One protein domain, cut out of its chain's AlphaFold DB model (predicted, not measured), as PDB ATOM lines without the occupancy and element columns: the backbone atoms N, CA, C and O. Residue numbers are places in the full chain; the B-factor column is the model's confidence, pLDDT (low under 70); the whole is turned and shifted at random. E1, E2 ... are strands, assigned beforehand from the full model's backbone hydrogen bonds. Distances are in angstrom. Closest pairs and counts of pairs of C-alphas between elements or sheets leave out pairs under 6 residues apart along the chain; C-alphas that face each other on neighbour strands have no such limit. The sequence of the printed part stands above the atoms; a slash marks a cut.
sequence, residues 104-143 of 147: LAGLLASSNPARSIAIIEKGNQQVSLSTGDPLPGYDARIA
ATOM      1  N   LEU A 104     186.312 159.882  55.089       90.12
ATOM      2  CA  LEU A 104     186.569 160.737  53.937       90.12
ATOM      3  C   LEU A 104     185.417 160.540  52.947       90.12
ATOM      4  O   LEU A 104     185.267 159.453  52.394       90.12
ATOM      5  N   ALA A 105     184.585 161.564  52.774       90.44
ATOM      6  CA  ALA A 105     183.427 161.531  51.880       90.44
ATOM      7  C   ALA A 105     183.787 161.950  50.445       90.44
ATOM      8  O   ALA A 105     183.129 161.534  49.496       90.44
ATOM      9  N   GLY A 106     184.840 162.752  50.277       89.12
ATOM     10  CA  GLY A 106     185.312 163.196  48.970       89.12
ATOM     11  C   GLY A 106     186.697 163.829  49.037       89.12
ATOM     12  O   GLY A 106     187.107 164.344  50.078       89.12
ATOM     13  N   LEU A 107     187.417 163.782  47.919       92.44
ATOM     14  CA  LEU A 107     188.772 164.308  47.791       92.44
ATOM     15  C   LEU A 107     188.914 165.033  46.453       92.44
ATOM     16  O   LEU A 107     188.681 164.459  45.392       92.44
ATOM     17  N   LEU A 108     189.303 166.301  46.519       89.88
ATOM     18  CA  LEU A 108     189.661 167.131  45.379       89.88
ATOM     19  C   LEU A 108     191.133 167.492  45.541       89.88
ATOM     20  O   LEU A 108     191.479 168.471  46.201       89.88
ATOM     21  N   ALA A 109     192.011 166.667  44.981       87.06
ATOM     22  CA  ALA A 109     193.444 166.912  45.020       87.06
ATOM     23  C   ALA A 109     193.882 167.772  43.827       87.06
ATOM     24  O   ALA A 109     193.512 167.520  42.679       87.06
ATOM     25  N   SER A 110     194.693 168.791  44.104       83.56
ATOM     26  CA  SER A 110     195.328 169.645  43.104       83.56
ATOM     27  C   SER A 110     196.834 169.710  43.358       83.56
ATOM     28  O   SER A 110     197.293 169.558  44.487       83.56
ATOM     29  N   SER A 111     197.617 169.991  42.314       83.69
ATOM     30  CA  SER A 111     199.049 170.288  42.456       83.69
ATOM     31  C   SER A 111     199.310 171.577  43.242       83.69
ATOM     32  O   SER A 111     200.407 171.769  43.760       83.69
ATOM     33  N   ASN A 112     198.311 172.461  43.344       83.56
ATOM     34  CA  ASN A 112     198.356 173.643  44.195       83.56
ATOM     35  C   ASN A 112     197.596 173.372  45.511       83.56
ATOM     36  O   ASN A 112     196.375 173.204  45.458       83.56
ATOM     37  N   PRO A 113     198.257 173.413  46.686       80.19
ATOM     38  CA  PRO A 113     197.632 173.083  47.972       80.19
ATOM     39  C   PRO A 113     196.474 174.013  48.355       80.19
ATOM     40  O   PRO A 113     195.583 173.593  49.092       80.19
ATOM     41  N   ALA A 114     196.448 175.248  47.835       82.94
ATOM     42  CA  ALA A 114     195.350 176.197  48.048       82.94
ATOM     43  C   ALA A 114     194.078 175.835  47.262       82.94
ATOM     44  O   ALA A 114     193.006 176.368  47.529       82.94
ATOM     45  N   ARG A 115     194.197 174.952  46.264       86.88
ATOM     46  CA  ARG A 115     193.076 174.433  45.467       86.88
ATOM     47  C   ARG A 115     192.694 173.008  45.858       86.88
ATOM     48  O   ARG A 115     191.774 172.455  45.261       86.88
ATOM     49  N   SER A 116     193.395 172.421  46.824       87.81
ATOM     50  CA  SER A 116     193.079 171.094  47.331       87.81
ATOM     51  C   SER A 116     192.032 171.180  48.437       87.81
ATOM     52  O   SER A 116     192.130 172.014  49.342       87.81
ATOM     53  N   ILE A 117     191.025 170.315  48.356       90.38
ATOM     54  CA  ILE A 117     189.888 170.274  49.278       90.38
ATOM     55  C   ILE A 117     189.618 168.821  49.669       90.38
ATOM     56  O   ILE A 117     189.538 167.937  48.815       90.38
ATOM     57  N   ALA A 118     189.441 168.579  50.965       91.56
ATOM     58  CA  ALA A 118     189.013 167.298  51.509       91.56
ATOM     59  C   ALA A 118     187.625 167.457  52.138       91.56
ATOM     60  O   ALA A 118     187.390 168.359  52.943       91.56
ATOM     61  N   ILE A 119     186.702 166.568  51.780       92.75
ATOM     62  CA  ILE A 119     185.359 166.518  52.355       92.75
ATOM     63  C   ILE A 119     185.362 165.416  53.408       92.75
ATOM     64  O   ILE A 119     185.450 164.230  53.081       92.75
ATOM     65  N   ILE A 120     185.280 165.810  54.675       92.00
ATOM     66  CA  ILE A 120     185.334 164.902  55.822       92.00
ATOM     67  C   ILE A 120     183.951 164.821  56.461       92.00
ATOM     68  O   ILE A 120     183.321 165.835  56.754       92.00
ATOM     69  N   GLU A 121     183.490 163.604  56.707       90.81
ATOM     70  CA  GLU A 121     182.265 163.317  57.434       90.81
ATOM     71  C   GLU A 121     182.582 162.955  58.891       90.81
ATOM     72  O   GLU A 121     183.369 162.044  59.186       90.81
ATOM     73  N   LYS A 122     181.922 163.655  59.816       87.62
ATOM     74  CA  LYS A 122     181.959 163.375  61.250       87.62
ATOM     75  C   LYS A 122     180.554 163.473  61.829       87.62
ATOM     76  O   LYS A 122     179.925 164.520  61.762       87.62
ATOM     77  N   GLY A 123     180.073 162.385  62.431       84.06
ATOM     78  CA  GLY A 123     178.780 162.379  63.125       84.06
ATOM     79  C   GLY A 123     177.601 162.763  62.224       84.06
ATOM     80  O   GLY A 123     176.759 163.545  62.645       84.06
ATOM     81  N   ASN A 124     177.564 162.239  60.991       84.38
ATOM     82  CA  ASN A 124     176.547 162.536  59.971       84.38
ATOM     83  C   ASN A 124     176.547 163.994  59.460       84.38
ATOM     84  O   ASN A 124     175.620 164.412  58.769       84.38
ATOM     85  N   GLN A 125     177.585 164.772  59.783       88.19
ATOM     86  CA  GLN A 125     177.823 166.105  59.243       88.19
ATOM     87  C   GLN A 125     179.057 166.073  58.339       88.19
ATOM     88  O   GLN A 125     180.129 165.629  58.752       88.19
ATOM     89  N   GLN A 126     178.909 166.549  57.103       92.44
ATOM     90  CA  GLN A 126     180.017 166.704  56.163       92.44
ATOM     91  C   GLN A 126     180.565 168.126  56.235       92.44
ATOM     92  O   GLN A 126     179.802 169.094  56.266       92.44
ATOM     93  N   VAL A 127     181.888 168.249  56.262       90.19
ATOM     94  CA  VAL A 127     182.594 169.529  56.294       90.19
ATOM     95  C   VAL A 127     183.679 169.518  55.223       90.19
ATOM     96  O   VAL A 127     184.441 168.559  55.101       90.19
ATOM     97  N   SER A 128     183.726 170.592  54.440       91.12
ATOM     98  CA  SER A 128     184.782 170.851  53.465       91.12
ATOM     99  C   SER A 128     185.931 171.567  54.159       91.12
ATOM    100  O   SER A 128     185.710 172.620  54.754       91.12
ATOM    101  N   LEU A 129     187.133 171.009  54.071       91.06
ATOM    102  CA  LEU A 129     188.333 171.557  54.690       91.06
ATOM    103  C   LEU A 129     189.460 171.672  53.664       91.06
ATOM    104  O   LEU A 129     189.633 170.802  52.801       91.06
ATOM    105  N   SER A 130     190.234 172.741  53.781       90.38
ATOM    106  CA  SER A 130     191.417 173.014  52.973       90.38
ATOM    107  C   SER A 130     192.702 172.702  53.743       90.38
ATOM    108  O   SER A 130     192.710 172.461  54.952       90.38
ATOM    109  N   THR A 131     193.825 172.687  53.026       89.31
ATOM    110  CA  THR A 131     195.152 172.518  53.631       89.31
ATOM    111  C   THR A 131     195.395 173.594  54.701       89.31
ATOM    112  O   THR A 131     195.296 174.783  54.414       89.31
ATOM    113  N   GLY A 132     195.728 173.182  55.925       87.50
ATOM    114  CA  GLY A 132     195.957 174.050  57.085       87.50
ATOM    115  C   GLY A 132     194.774 174.170  58.052       87.50
ATOM    116  O   GLY A 132     194.982 174.579  59.203       87.50
ATOM    117  N   ASP A 133     193.569 173.768  57.638       88.75
ATOM    118  CA  ASP A 133     192.369 173.885  58.468       88.75
ATOM    119  C   ASP A 133     192.362 172.876  59.631       88.75
ATOM    120  O   ASP A 133     192.875 171.753  59.498       88.75
ATOM    121  N   PRO A 134     191.781 173.250  60.789       90.88
ATOM    122  CA  PRO A 134     191.595 172.337  61.905       90.88
ATOM    123  C   PRO A 134     190.492 171.318  61.606       90.88
ATOM    124  O   PRO A 134     189.446 171.642  61.040       90.88
ATOM    125  N   LEU A 135     190.697 170.079  62.044       89.12
ATOM    126  CA  LEU A 135     189.685 169.041  61.937       89.12
ATOM    127  C   LEU A 135     188.608 169.235  63.015       89.12
ATOM    128  O   LEU A 135     188.925 169.352  64.200       89.12
ATOM    129  N   PRO A 136     187.314 169.203  62.655       84.19
ATOM    130  CA  PRO A 136     186.242 169.421  63.611       84.19
ATOM    131  C   PRO A 136     186.257 168.350  64.707       84.19
ATOM    132  O   PRO A 136     186.167 167.148  64.449       84.19
ATOM    133  N   GLY A 137     186.361 168.795  65.961       84.88
ATOM    134  CA  GLY A 137     186.316 167.982  67.181       84.88
ATOM    135  C   GLY A 137     187.508 167.045  67.408       84.88
ATOM    136  O   GLY A 137     187.337 166.046  68.106       84.88
ATOM    137  N   TYR A 138     188.654 167.315  66.788       87.94
ATOM    138  CA  TYR A 138     189.953 166.751  67.156       87.94
ATOM    139  C   TYR A 138     190.982 167.884  67.156       87.94
ATOM    140  O   TYR A 138     190.840 168.834  66.392       87.94
ATOM    141  N   ASP A 139     192.028 167.783  67.973       88.62
ATOM    142  CA  ASP A 139     193.143 168.735  67.925       88.62
ATOM    143  C   ASP A 139     194.152 168.308  66.847       88.62
ATOM    144  O   ASP A 139     195.240 167.807  67.123       88.62
ATOM    145  N   ALA A 140     193.715 168.379  65.589       87.62
ATOM    146  CA  ALA A 140     194.502 168.001  64.421       87.62
ATOM    147  C   ALA A 140     194.286 169.013  63.294       87.62
ATOM    148  O   ALA A 140     193.222 169.623  63.193       87.62
ATOM    149  N   ARG A 141     195.286 169.175  62.423       90.25
ATOM    150  CA  ARG A 141     195.232 170.063  61.253       90.25
ATOM    151  C   ARG A 141     195.609 169.314  59.986       90.25
ATOM    152  O   ARG A 141     196.409 168.379  60.031       90.25
ATOM    153  N   ILE A 142     195.060 169.742  58.854       88.69
ATOM    154  CA  ILE A 142     195.372 169.150  57.550       88.69
ATOM    155  C   ILE A 142     196.744 169.645  57.087       88.69
ATOM    156  O   ILE A 142     196.887 170.805  56.720       88.69
ATOM    157  N   ALA A 143     197.755 168.776  57.090       87.06
ATOM    158  CA  ALA A 143     199.103 169.139  56.643       87.06
ATOM    159  C   ALA A 143     199.213 169.234  55.111       87.06
ATOM    160  O   ALA A 143     199.793 170.177  54.584       87.06
TER     161      ALA A 143
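This is residues 104 to 143 of the 147 residues of a protein of Klebsiella pneumoniae (UniProt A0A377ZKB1). Look first for a small sheet of three strands, a meander in which each strand is the antiparallel neighbour of the one before, with E2 in the middle between E1 and E3. From the end of E3 a long unnamed loop, residues 131 to 143, folds back on itself. The printed part has 40 residues with no named helix and three named strands, E1, E2 and E3 along the chain and in that order across the sheet; the class is all strand, with 17 of the 40 residues in named elements. The whole is compact, with a radius of gyration of the C-alphas of 10.0 A, and only just flat, spanning 30 by 20 by 10 A.

Find E2 at residues 117 to 122; it runs 15.9 A from C-alpha 117 at (189.888, 170.274, 49.278). E3, residues 125 to 130, runs 16.5 A to C-alpha 130 at (191.417, 173.014, 52.973). E1, residues 104 to 108, begins at C-alpha 104 at (186.569, 160.737, 53.937) and is 11.1 A long.

Start at E2, the inner strand. E2 and E3 form a hairpin, antiparallel at 152 degrees; C-alphas 121 and 126 face each other at 4.3 A, and N 118 and O 129 are within hydrogen-bond range at 2.9 A. E1 and E2 form another hairpin, antiparallel at 172 degrees; C-alphas 106 and 119 face each other at 4.7 A, and N 108 and O 117 are within hydrogen-bond range at 2.8 A. The edge strands are E1 and E3, whose closest C-alphas, those of Ala 105 and Gln 126, are 7.5 A apart.

The two C-alphas farthest apart, those of Ser 111 and Gly 123, are 30.0 A apart. The link from E2 to E3 is tight, with 2 residues, and that from E1 to E2 is short, with 8. The printed part has no cut; its mean pLDDT is 88.2, and no printed residue is under 70.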